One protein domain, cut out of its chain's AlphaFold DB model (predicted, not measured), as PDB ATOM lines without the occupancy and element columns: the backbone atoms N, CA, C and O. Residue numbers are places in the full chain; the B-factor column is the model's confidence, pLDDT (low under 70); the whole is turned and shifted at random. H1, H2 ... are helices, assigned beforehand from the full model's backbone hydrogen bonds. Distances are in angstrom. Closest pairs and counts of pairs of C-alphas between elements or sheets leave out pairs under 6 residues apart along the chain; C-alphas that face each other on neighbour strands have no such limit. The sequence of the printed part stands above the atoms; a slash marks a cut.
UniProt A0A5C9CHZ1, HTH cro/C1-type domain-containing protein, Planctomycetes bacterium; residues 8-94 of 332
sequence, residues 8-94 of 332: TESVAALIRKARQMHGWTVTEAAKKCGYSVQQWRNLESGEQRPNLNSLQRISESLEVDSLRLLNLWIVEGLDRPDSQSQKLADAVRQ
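This is residues 8 to 94 of the 332 residues of the protein "HTH cro/C1-type domain-containing protein" of Planctomycetes bacterium (UniProt A0A5C9CHZ1). Five short helices, H1 to H5, make a compact body in which H1 is the longest, H3 crosses H1, and H2 lies across one end of H1, H3 and H4. A sixth helix, H6, sticks out as a lone arm well away from the far end of this body, after a long loop of residues 70 to 82. The printed part has 87 residues with six named helices in the order H1 to H6 and no named strand, and its class is all helix. The whole is compact, with a radius of gyration of the C-alphas of 13.3 A, yet elongated in outline, spanning 40 by 26 by 22 A.

H1, the longest helix, holds residues 8 to 21 and is 20.2 A long, from C-alpha 8 at (110.753, 108.157, 167.540) to C-alpha 21 at (96.134, 107.708, 153.634). H2 is residues 26 to 33, 10.6 A, and H3 is residues 37 to 45, 12.3 A. H4 is residues 52 to 61, 14.3 A, and H5 is residues 66 to 69, 5.1 A. H6 is residues 83 to 94, 16.4 A, ending at C-alpha 94 at (125.638, 89.043, 169.981).

H1 touches H3 at a steep tilt of 65 degrees, opposite ways, and their closest C-alphas, those of Ala 12 and Glu 44, are 4.3 A apart. H1 only just touches H5, with residues 11 to 15 alone and 3 pairs of C-alphas within 8 A; the closest are those of Val 11 and Leu 69, at 5.9 A. H4 is close to H1 but not clearly touching, at a shallow tilt of 13 degrees, the same way; the closest C-alphas, of Ile 15 and Ile 58, are 7.9 A apart. H4 touches H5, with the C-alphas of Ser 59 and Ser 66 closest at 5.1 A. H2 touches H3 about perpendicular, at 79 degrees, with the C-alphas of Ala 30 and Val 37 closest at 5.4 A. H2 also touches H4 about perpendicular, at 75 degrees, with the C-alphas of Cys 33 and Ser 61 closest at 5.5 A. H6 is apart from the other five helices. In H1, H2, H3, H4 and H6 every O i to N i+4 pair is within hydrogen-bond range; H5 is too short for such a pair, and its one O i to N i+3 pair is within range.

The two C-alphas farthest apart, those of Gly 23 and Gln 94, are 42.4 A apart. Residues 82 to 94, of which 83 to 94 belong to H6, stand free; the body without them spans 32 by 22 by 20 A. The printed part has no cut, and its one long link is that from H5 to H6, with 13 residues. The mean pLDDT of the printed part is 77.0, and residues 70 to 94 are under 70.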
ATOM      1  N   THR A   8     112.121 108.036 167.026       82.19
ATOM      2  CA  THR A   8     110.753 108.157 167.540       82.19
ATOM      3  C   THR A   8     109.911 109.137 166.720       82.19
ATOM      4  O   THR A   8     108.773 108.819 166.385       82.19
ATOM      5  N   GLU A   9     110.467 110.287 166.331       83.88
ATOM      6  CA  GLU A   9     109.789 111.258 165.455       83.88
ATOM      7  C   GLU A   9     109.520 110.683 164.060       83.88
ATOM      8  O   GLU A   9     108.441 110.882 163.504       83.88
ATOM      9  N   SER A  10     110.465 109.910 163.518       80.88
ATOM     10  CA  SER A  10     110.298 109.237 162.222       80.88
ATOM     11  C   SER A  10     109.138 108.238 162.240       80.88
ATOM     12  O   SER A  10     108.283 108.245 161.352       80.88
ATOM     13  N   VAL A  11     109.070 107.406 163.283       85.94
ATOM     14  CA  VAL A  11     107.969 106.451 163.488       85.94
ATOM     15  C   VAL A  11     106.640 107.196 163.652       85.94
ATOM     16  O   VAL A  11     105.636 106.826 163.042       85.94
ATOM     17  N   ALA A  12     106.631 108.283 164.424       92.00
ATOM     18  CA  ALA A  12     105.451 109.109 164.647       92.00
ATOM     19  C   ALA A  12     104.906 109.723 163.342       92.00
ATOM     20  O   ALA A  12     103.697 109.695 163.086       92.00
ATOM     21  N   ALA A  13     105.797 110.215 162.476       89.44
ATOM     22  CA  ALA A  13     105.444 110.746 161.162       89.44
ATOM     23  C   ALA A  13     104.847 109.669 160.239       89.44
ATOM     24  O   ALA A  13     103.856 109.927 159.550       89.44
ATOM     25  N   LEU A  14     105.403 108.454 160.254       89.62
ATOM     26  CA  LEU A  14     104.902 107.316 159.481       89.62
ATOM     27  C   LEU A  14     103.507 106.870 159.930       89.62
ATOM     28  O   LEU A  14     102.632 106.685 159.084       89.62
ATOM     29  N   ILE A  15     103.273 106.763 161.242       93.56
ATOM     30  CA  ILE A  15     101.951 106.443 161.808       93.56
ATOM     31  C   ILE A  15     100.920 107.488 161.364       93.56
ATOM     32  O   ILE A  15      99.847 107.137 160.869       93.56
ATOM     33  N   ARG A  16     101.273 108.777 161.463       95.19
ATOM     34  CA  ARG A  16     100.409 109.884 161.035       95.19
ATOM     35  C   ARG A  16     100.087 109.813 159.542       95.19
ATOM     36  O   ARG A  16      98.927 109.966 159.160       95.19
ATOM     37  N   LYS A  17     101.094 109.568 158.698       91.88
ATOM     38  CA  LYS A  17     100.929 109.460 157.242       91.88
ATOM     39  C   LYS A  17     100.041 108.273 156.867       91.88
ATOM     40  O   LYS A  17      99.117 108.442 156.077       91.88
ATOM     41  N   ALA A  18     100.274 107.104 157.463       91.38
ATOM     42  CA  ALA A  18      99.455 105.916 157.243       91.38
ATOM     43  C   ALA A  18      97.987 106.168 157.618       91.38
ATOM     44  O   ALA A  18      97.093 105.881 156.825       91.38
ATOM     45  N   ARG A  19      97.726 106.811 158.765       95.69
ATOM     46  CA  ARG A  19      96.368 107.226 159.140       95.69
ATOM     47  C   ARG A  19      95.732 108.154 158.098       95.69
ATOM     48  O   ARG A  19      94.571 107.968 157.746       95.69
ATOM     49  N   GLN A  20      96.472 109.160 157.629       94.31
ATOM     50  CA  GLN A  20      95.975 110.122 156.639       94.31
ATOM     51  C   GLN A  20      95.631 109.457 155.302       94.31
ATOM     52  O   GLN A  20      94.622 109.813 154.705       94.31
ATOM     53  N   MET A  21      96.415 108.469 154.859       88.94
ATOM     54  CA  MET A  21      96.134 107.708 153.634       88.94
ATOM     55  C   MET A  21      94.821 106.920 153.711       88.94
ATOM     56  O   MET A  21      94.132 106.784 152.706       88.94
ATOM     57  N   HIS A  22      94.446 106.462 154.905       89.12
ATOM     58  CA  HIS A  22      93.152 105.822 155.164       89.12
ATOM     59  C   HIS A  22      91.988 106.810 155.329       89.12
ATOM     60  O   HIS A  22      90.841 106.393 155.484       89.12
ATOM     61  N   GLY A  23      92.260 108.119 155.347       95.31
ATOM     62  CA  GLY A  23      91.249 109.148 155.591       95.31
ATOM     63  C   GLY A  23      90.683 109.145 157.015       95.31
ATOM     64  O   GLY A  23      89.631 109.729 157.252       95.31
ATOM     65  N   TRP A  24      91.353 108.496 157.976       96.81
ATOM     66  CA  TRP A  24      90.851 108.384 159.348       96.81
ATOM     67  C   TRP A  24      91.173 109.621 160.186       96.81
ATOM     68  O   TRP A  24      92.287 110.165 160.177       96.81
ATOM     69  N   THR A  25      90.215 110.013 161.018       97.81
ATOM     70  CA  THR A  25      90.447 110.944 162.122       97.81
ATOM     71  C   THR A  25      91.307 110.294 163.212       97.81
ATOM     72  O   THR A  25      91.403 109.070 163.328       97.81
ATOM     73  N   VAL A  26      91.930 111.115 164.062       97.69
ATOM     74  CA  VAL A  26      92.709 110.636 165.221       97.69
ATOM     75  C   VAL A  26      91.858 109.746 166.138       97.69
ATOM     76  O   VAL A  26      92.334 108.724 166.624       97.69
ATOM     77  N   THR A  27      90.589 110.101 166.344       97.62
ATOM     78  CA  THR A  27      89.664 109.339 167.191       97.62
ATOM     79  C   THR A  27      89.326 107.975 166.590       97.62
ATOM     80  O   THR A  27      89.304 106.976 167.311       97.62
ATOM     81  N   GLU A  28      89.101 107.905 165.277       97.38
ATOM     82  CA  GLU A  28      88.830 106.642 164.581       97.38
ATOM     83  C   GLU A  28      90.043 105.715 164.595       97.38
ATOM     84  O   GLU A  28      89.896 104.530 164.890       97.38
ATOM     85  N   ALA A  29      91.238 106.252 164.338       96.31
ATOM     86  CA  ALA A  29      92.470 105.472 164.363       96.31
ATOM     87  C   ALA A  29      92.775 104.935 165.768       96.31
ATOM     88  O   ALA A  29      93.049 103.744 165.922       96.31
ATOM     89  N   ALA A  30      92.626 105.772 166.802       97.31
ATOM     90  CA  ALA A  30      92.769 105.357 168.195       97.31
ATOM     91  C   ALA A  30      91.802 104.210 168.539       97.31
ATOM     92  O   ALA A  30      92.226 103.175 169.055       97.31
ATOM     93  N   LYS A  31      90.518 104.348 168.169       97.06
ATOM     94  CA  LYS A  31      89.495 103.317 168.393       97.06
ATOM     95  C   LYS A  31      89.820 102.015 167.656       97.06
ATOM     96  O   LYS A  31      89.762 100.955 168.272       97.06
ATOM     97  N   LYS A  32      90.180 102.085 166.370       95.00
ATOM     98  CA  LYS A  32      90.518 100.912 165.542       95.00
ATOM     99  C   LYS A  32      91.742 100.162 166.065       95.00
ATOM    100  O   LYS A  32      91.737  98.939 166.076       95.00
ATOM    101  N   CYS A  33      92.746 100.882 166.559       92.94
ATOM    102  CA  CYS A  33      93.985 100.286 167.061       92.94
ATOM    103  C   CYS A  33      93.914  99.880 168.548       92.94
ATOM    104  O   CYS A  33      94.865  99.304 169.091       92.94
ATOM    105  N   GLY A  34      92.805 100.181 169.234       95.19
ATOM    106  CA  GLY A  34      92.610  99.887 170.654       95.19
ATOM    107  C   GLY A  34      93.497 100.727 171.578       95.19
ATOM    108  O   GLY A  34      94.087 100.182 172.516       95.19
ATOM    109  N   TYR A  35      93.619 102.025 171.291       96.62
ATOM    110  CA  TYR A  35      94.300 103.030 172.111       96.62
ATOM    111  C   TYR A  35      93.329 104.136 172.535       96.62
ATOM    112  O   TYR A  35      92.331 104.406 171.865       96.62
ATOM    113  N   SER A  36      93.640 104.827 173.634       97.75
ATOM    114  CA  SER A  36      92.975 106.099 173.936       97.75
ATOM    115  C   SER A  36      93.397 107.187 172.940       97.75
ATOM    116  O   SER A  36      94.495 107.150 172.380       97.75
ATOM    117  N   VAL A  37      92.546 108.199 172.751       97.69
ATOM    118  CA  VAL A  37      92.839 109.345 171.869       97.69
ATOM    119  C   VAL A  37      94.134 110.053 172.285       97.69
ATOM    120  O   VAL A  37      94.924 110.435 171.424       97.69
ATOM    121  N   GLN A  38      94.388 110.182 173.593       96.88
ATOM    122  CA  GLN A  38      95.613 110.806 174.095       96.88
ATOM    123  C   GLN A  38      96.855 109.961 173.784       96.88
ATOM    124  O   GLN A  38      97.842 110.501 173.300       96.88
ATOM    125  N   GLN A  39      96.801 108.639 173.982       96.19
ATOM    126  CA  GLN A  39      97.916 107.753 173.623       96.19
ATOM    127  C   GLN A  39      98.228 107.817 172.128       96.19
ATOM    128  O   GLN A  39      99.391 107.876 171.747       96.19
ATOM    129  N   TRP A  40      97.202 107.857 171.276       97.31
ATOM    130  CA  TRP A  40      97.406 107.995 169.837       97.31
ATOM    131  C   TRP A  40      98.063 109.328 169.464       97.31
ATOM    132  O   TRP A  40      98.965 109.360 168.633       97.31
ATOM    133  N   ARG A  41      97.659 110.431 170.106       97.31
ATOM    134  CA  ARG A  41      98.311 111.735 169.914       97.31
ATOM    135  C   ARG A  41      99.777 111.702 170.326       97.31
ATOM    136  O   ARG A  41     100.603 112.169 169.553       97.31
ATOM    137  N   ASN A  42     100.094 111.093 171.468       95.81
ATOM    138  CA  ASN A  42     101.474 110.958 171.938       95.81
ATOM    139  C   ASN A  42     102.320 110.087 170.988       95.81
ATOM    140  O   ASN A  42     103.508 110.340 170.802       95.81
ATOM    141  N   LEU A  43     101.710 109.069 170.366       95.12
ATOM    142  CA  LEU A  43     102.349 108.254 169.329       95.12
ATOM    143  C   LEU A  43     102.607 109.061 168.049       95.12
ATOM    144  O   LEU A  43     103.685 108.952 167.479       95.12
ATOM    145  N   GLU A  44     101.656 109.889 167.604       95.44
ATOM    146  CA  GLU A  44     101.828 110.735 166.413       95.44
ATOM    147  C   GLU A  44     102.707 111.966 166.642       95.44
ATOM    148  O   GLU A  44     103.225 112.503 165.663       95.44
ATOM    149  N   SER A  45     102.868 112.449 167.876       94.12
ATOM    150  CA  SER A  45     103.773 113.559 168.203       94.12
ATOM    151  C   SER A  45     105.212 113.107 168.459       94.12
ATOM    152  O   SER A  45     106.116 113.934 168.421       94.12
ATOM    153  N   GLY A  46     105.434 111.806 168.679       92.06
ATOM    154  CA  GLY A  46     106.741 111.254 169.040       92.06
ATOM    155  C   GLY A  46     107.074 111.367 170.532       92.06
ATOM    156  O   GLY A  46     108.162 110.976 170.942       92.06
ATOM    157  N   GLU A  47     106.142 111.844 171.361       91.31
ATOM    158  CA  GLU A  47     106.290 111.866 172.825       91.31
ATOM    159  C   GLU A  47     106.296 110.457 173.425       91.31
ATOM    160  O   GLU A  47     106.955 110.200 174.433       91.31
ATOM    161  N   GLN A  48     105.568 109.525 172.803       91.00
ATOM    162  CA  GLN A  48     105.528 108.130 173.216       91.00
ATOM    163  C   GLN A  48     106.201 107.245 172.170       91.00
ATOM    164  O   GLN A  48     105.716 107.094 171.051       91.00
ATOM    165  N   ARG A  49     107.279 106.566 172.574       87.38
ATOM    166  CA  ARG A  49     107.902 105.525 171.755       87.38
ATOM    167  C   ARG A  49     107.077 104.233 171.833       87.38
ATOM    168  O   ARG A  49     106.924 103.688 172.931       87.38
ATOM    169  N   PRO A  50     106.553 103.705 170.715       86.81
ATOM    170  CA  PRO A  50     105.855 102.431 170.740       86.81
ATOM    171  C   PRO A  50     106.856 101.288 170.950       86.81
ATOM    172  O   PRO A  50     107.937 101.267 170.361       86.81
ATOM    173  N   ASN A  51     106.494 100.322 171.793       87.06
ATOM    174  CA  ASN A  51     107.231  99.064 171.886       87.06
ATOM    175  C   ASN A  51     106.865  98.140 170.707       87.06
ATOM    176  O   ASN A  51     105.962  98.441 169.924       87.06
ATOM    177  N   LEU A  52     107.548  97.001 170.584       79.44
ATOM    178  CA  LEU A  52     107.353  96.077 169.461       79.44
ATOM    179  C   LEU A  52     105.904  95.568 169.343       79.44
ATOM    180  O   LEU A  52     105.349  95.533 168.248       79.44
ATOM    181  N   ASN A  53     105.259  95.251 170.469       85.38
ATOM    182  CA  ASN A  53     103.861  94.807 170.483       85.38
ATOM    183  C   ASN A  53     102.909  95.927 170.047       85.38
ATOM    184  O   ASN A  53     101.936  95.683 169.334       85.38
ATOM    185  N   SER A  54     103.192  97.164 170.458       88.69
ATOM    186  CA  SER A  54     102.436  98.338 170.037       88.69
ATOM    187  C   SER A  54     102.575  98.591 168.542       88.69
ATOM    188  O   SER A  54     101.563  98.825 167.888       88.69
ATOM    189  N   LEU A  55     103.791  98.488 168.000       88.12
ATOM    190  CA  LEU A  55     104.060  98.616 166.568       88.12
ATOM    191  C   LEU A  55     103.319  97.563 165.752       88.12
ATOM    192  O   LEU A  55     102.659  97.931 164.790       88.12
ATOM    193  N   GLN A  56     103.357  96.295 166.170       85.50
ATOM    194  CA  GLN A  56     102.622  95.221 165.501       85.50
ATOM    195  C   GLN A  56     101.109  95.496 165.472       85.50
ATOM    196  O   GLN A  56     100.469  95.380 164.432       85.50
ATOM    197  N   ARG A  57     100.520  95.924 166.593       91.12
ATOM    198  CA  ARG A  57      99.081  96.240 166.643       91.12
ATOM    199  C   ARG A  57      98.704  97.412 165.741       91.12
ATOM    200  O   ARG A  57      97.659  97.385 165.095       91.12
ATOM    201  N   ILE A  58      99.532  98.456 165.734       92.50
ATOM    202  CA  ILE A  58      99.326  99.648 164.905       92.50
ATOM    203  C   ILE A  58      99.463  99.280 163.423       92.50
ATOM    204  O   ILE A  58      98.646  99.713 162.618       92.50
ATOM    205  N   SER A  59     100.447  98.448 163.075       90.62
ATOM    206  CA  SER A  59     100.713  98.010 161.705       90.62
ATOM    207  C   SER A  59      99.572  97.152 161.155       90.62
ATOM    208  O   SER A  59      99.058  97.438 160.081       90.62
ATOM    209  N   GLU A  60      99.097  96.176 161.934       88.75
ATOM    210  CA  GLU A  60      97.940  95.342 161.585       88.75
ATOM    211  C   GLU A  60      96.676  96.189 161.384       88.75
ATOM    212  O   GLU A  60      95.955  96.008 160.409       88.75
ATOM    213  N   SER A  61      96.431  97.154 162.274       91.31
ATOM    214  CA  SER A  61      95.225  97.989 162.221       91.31
ATOM    215  C   SER A  61      95.253  99.020 161.094       91.31
ATOM    216  O   SER A  61      94.194  99.400 160.610       91.31
ATOM    217  N   LEU A  62      96.439  99.498 160.705       88.12
ATOM    218  CA  LEU A  62      96.633 100.416 159.580       88.12
ATOM    219  C   LEU A  62      96.911  99.679 158.263       88.12
ATOM    220  O   LEU A  62      97.140 100.341 157.256       88.12
ATOM    221  N   GLU A  63      96.920  98.343 158.255       87.62
ATOM    222  CA  GLU A  63      97.253  97.524 157.079       87.62
ATOM    223  C   GLU A  63      98.609  97.913 156.454       87.62
ATOM    224  O   GLU A  63      98.798  97.927 155.238       87.62
ATOM    225  N   VAL A  64      99.573  98.253 157.312       81.94
ATOM    226  CA  VAL A  64     100.953  98.581 156.935       81.94
ATOM    227  C   VAL A  64     101.878  97.524 157.523       81.94
ATOM    228  O   VAL A  64     101.654  97.033 158.624       81.94
ATOM    229  N   ASP A  65     102.945  97.176 156.810       76.12
ATOM    230  CA  ASP A  65     103.973  96.279 157.336       76.12
ATOM    231  C   ASP A  65     104.671  96.882 158.582       76.12
ATOM    232  O   ASP A  65     105.026  98.064 158.613       76.12
ATOM    233  N   SER A  66     104.877  96.081 159.635       73.62
ATOM    234  CA  SER A  66     105.481  96.558 160.891       73.62
ATOM    235  C   SER A  66     106.927  97.045 160.734       73.62
ATOM    236  O   SER A  66     107.333  97.969 161.442       73.62
ATOM    237  N   LEU A  67     107.698  96.469 159.804       70.25
ATOM    238  CA  LEU A  67     109.064  96.911 159.494       70.25
ATOM    239  C   LEU A  67     109.041  98.267 158.785       70.25
ATOM    240  O   LEU A  67     109.918  99.103 159.014       70.25
ATOM    241  N   ARG A  68     107.985  98.520 158.001       70.19
ATOM    242  CA  ARG A  68     107.737  99.817 157.365       70.19
ATOM    243  C   ARG A  68     107.407 100.911 158.380       70.19
ATOM    244  O   ARG A  68     107.833 102.039 158.175       70.19
ATOM    245  N   LEU A  69     106.723 100.601 159.489       72.44
ATOM    246  CA  LEU A  69     106.502 101.556 160.592       72.44
ATOM    247  C   LEU A  69     107.735 101.771 161.473       72.44
ATOM    248  O   LEU A  69     107.925 102.869 161.983       72.44
ATOM    249  N   LEU A  70     108.576 100.748 161.643       66.50
ATOM    250  CA  LEU A  70     109.838 100.832 162.388       66.50
ATOM    251  C   LEU A  70     110.918 101.653 161.684       66.50
ATOM    252  O   LEU A  70     111.995 101.847 162.246       66.50
ATOM    253  N   ASN A  71     110.632 102.116 160.467       61.06
ATOM    254  CA  ASN A  71     111.590 102.741 159.578       61.06
ATOM    255  C   ASN A  71     112.914 101.964 159.560       61.06
ATOM    256  O   ASN A  71     113.994 102.547 159.662       61.06
ATOM    257  N   LEU A  72     112.838 100.638 159.376       48.09
ATOM    258  CA  LEU A  72     113.984  99.832 158.940       48.09
ATOM    259  C   LEU A  72     114.275 100.104 157.451       48.09
ATOM    260  O   LEU A  72     114.563  99.195 156.687       48.09
ATOM    261  N   TRP A  73     114.293 101.399 157.113       39.56
ATOM    262  CA  TRP A  73     114.466 102.050 155.822       39.56
ATOM    263  C   TRP A  73     113.223 101.980 154.934       39.56
ATOM    264  O   TRP A  73     113.058 101.022 154.200       39.56
ATOM    265  N   ILE A  74     112.356 103.002 155.010       38.78
ATOM    266  CA  ILE A  74     111.694 103.687 153.877       38.78
ATOM    267  C   ILE A  74     110.985 104.933 154.442       38.78
ATOM    268  O   ILE A  74     109.839 104.872 154.883       38.78
ATOM    269  N   VAL A  75     111.657 106.085 154.362       31.23
ATOM    270  CA  VAL A  75     111.058 107.372 153.973       31.23
ATOM    271  C   VAL A  75     112.131 108.115 153.180       31.23
ATOM    272  O   VAL A  75     113.252 108.274 153.660       31.23
ATOM    273  N   GLU A  76     111.806 108.557 151.968       34.84
ATOM    274  CA  GLU A  76     112.620 109.541 151.255       34.84
ATOM    275  C   GLU A  76     112.836 110.770 152.154       34.84
ATOM    276  O   GLU A  76     111.880 111.452 152.521       34.84
ATOM    277  N   GLY A  77     114.091 111.054 152.510       38.97
ATOM    278  CA  GLY A  77     114.482 112.367 153.026       38.97
ATOM    279  C   GLY A  77     114.548 112.569 154.544       38.97
ATOM    280  O   GLY A  77     114.524 113.723 154.960       38.97
ATOM    281  N   LEU A  78     114.683 111.529 155.379       36.56
ATOM    282  CA  LEU A  78     114.982 111.712 156.811       36.56
ATOM    283  C   LEU A  78     116.233 110.936 157.256       36.56
ATOM    284  O   LEU A  78     116.435 109.784 156.882       36.56
ATOM    285  N   ASP A  79     117.097 111.625 158.009       40.81
ATOM    286  CA  ASP A  79     118.453 111.204 158.384       40.81
ATOM    287  C   ASP A  79     118.519 109.934 159.265       40.81
ATOM    288  O   ASP A  79     117.596 109.585 159.995       40.81
ATOM    289  N   ARG A  80     119.678 109.266 159.184       45.75
ATOM    290  CA  ARG A  80     120.059 107.963 159.777       45.75
ATOM    291  C   ARG A  80     119.819 107.815 161.294       45.75
ATOM    292  O   ARG A  80     119.964 108.801 162.017       45.75
ATOM    293  N   PRO A  81     119.643 106.575 161.806       41.16
ATOM    294  CA  PRO A  81     119.668 106.299 163.245       41.16
ATOM    295  C   PRO A  81     121.065 106.522 163.857       41.16
ATOM    296  O   PRO A  81     122.094 106.342 163.202       41.16
ATOM    297  N   ASP A  82     121.096 106.931 165.127       48.72
ATOM    298  CA  ASP A  82     122.319 107.254 165.867       48.72
ATOM    299  C   ASP A  82     123.118 106.025 166.347       48.72
ATOM    300  O   ASP A  82     122.684 104.870 166.294       48.72
ATOM    301  N   SER A  83     124.328 106.288 166.851       46.12
ATOM    302  CA  SER A  83     125.272 105.268 167.322       46.12
ATOM    303  C   SER A  83     124.763 104.455 168.517       46.12
ATOM    304  O   SER A  83     125.251 103.349 168.743       46.12
ATOM    305  N   GLN A  84     123.789 104.956 169.282       41.25
ATOM    306  CA  GLN A  84     123.164 104.207 170.374       41.25
ATOM    307  C   GLN A  84     122.149 103.190 169.850       41.25
ATOM    308  O   GLN A  84     122.122 102.054 170.326       41.25
ATOM    309  N   SER A  85     121.370 103.565 168.837       43.47
ATOM    310  CA  SER A  85     120.417 102.678 168.167       43.47
ATOM    311  C   SER A  85     121.128 101.518 167.458       43.47
ATOM    312  O   SER A  85     120.667 100.379 167.526       43.47
ATOM    313  N   GLN A  86     122.298 101.789 166.870       46.72
ATOM    314  CA  GLN A  86     123.160 100.768 166.268       46.72
ATOM    315  C   GLN A  86     123.742  99.807 167.319       46.72
ATOM    316  O   GLN A  86     123.632  98.592 167.179       46.72
ATOM    317  N   LYS A  87     124.269 100.337 168.433       47.06
ATOM    318  CA  LYS A  87     124.814  99.520 169.534       47.06
ATOM    319  C   LYS A  87     123.783  98.575 170.149       47.06
ATOM    320  O   LYS A  87     124.132  97.462 170.529       47.06
ATOM    321  N   LEU A  88     122.523  98.999 170.247       40.59
ATOM    322  CA  LEU A  88     121.450  98.152 170.764       40.59
ATOM    323  C   LEU A  88     121.111  97.004 169.797       40.59
ATOM    324  O   LEU A  88     120.917  95.876 170.241       40.59
ATOM    325  N   ALA A  89     121.084  97.271 168.486       44.53
ATOM    326  CA  ALA A  89     120.875  96.240 167.469       44.53
ATOM    327  C   ALA A  89     122.010  95.197 167.462       44.53
ATOM    328  O   ALA A  89     121.754  93.998 167.335       44.53
ATOM    329  N   ASP A  90     123.250  95.643 167.666       45.97
ATOM    330  CA  ASP A  90     124.424  94.769 167.693       45.97
ATOM    331  C   ASP A  90     124.518  93.950 168.992       45.97
ATOM    332  O   ASP A  90     124.859  92.766 168.948       45.97
ATOM    333  N   ALA A  91     124.124  94.515 170.140       46.06
ATOM    334  CA  ALA A  91     124.055  93.786 171.409       46.06
ATOM    335  C   ALA A  91     123.022  92.644 171.375       46.06
ATOM    336  O   ALA A  91     123.299  91.538 171.841       46.06
ATOM    337  N   VAL A  92     121.856  92.882 170.763       40.72
ATOM    338  CA  VAL A  92     120.817  91.852 170.587       40.72
ATOM    339  C   VAL A  92     121.296  90.735 169.653       40.72
ATOM    340  O   VAL A  92     121.025  89.566 169.919       40.72
ATOM    341  N   ARG A  93     122.065  91.057 168.601       41.91
ATOM    342  CA  ARG A  93     122.693  90.045 167.731       41.91
ATOM    343  C   ARG A  93     123.716  89.185 168.467       41.91
ATOM    344  O   ARG A  93     123.699  87.972 168.299       41.91
ATOM    345  N   GLN A  94     124.595  89.789 169.268       46.50
ATOM    346  CA  GLN A  94     125.638  89.043 169.981       46.50
ATOM    347  C   GLN A  94     125.067  88.095 171.037       46.50
ATOM    348  O   GLN A  94     125.546  86.972 171.173       46.50
TER     349      GLN A  94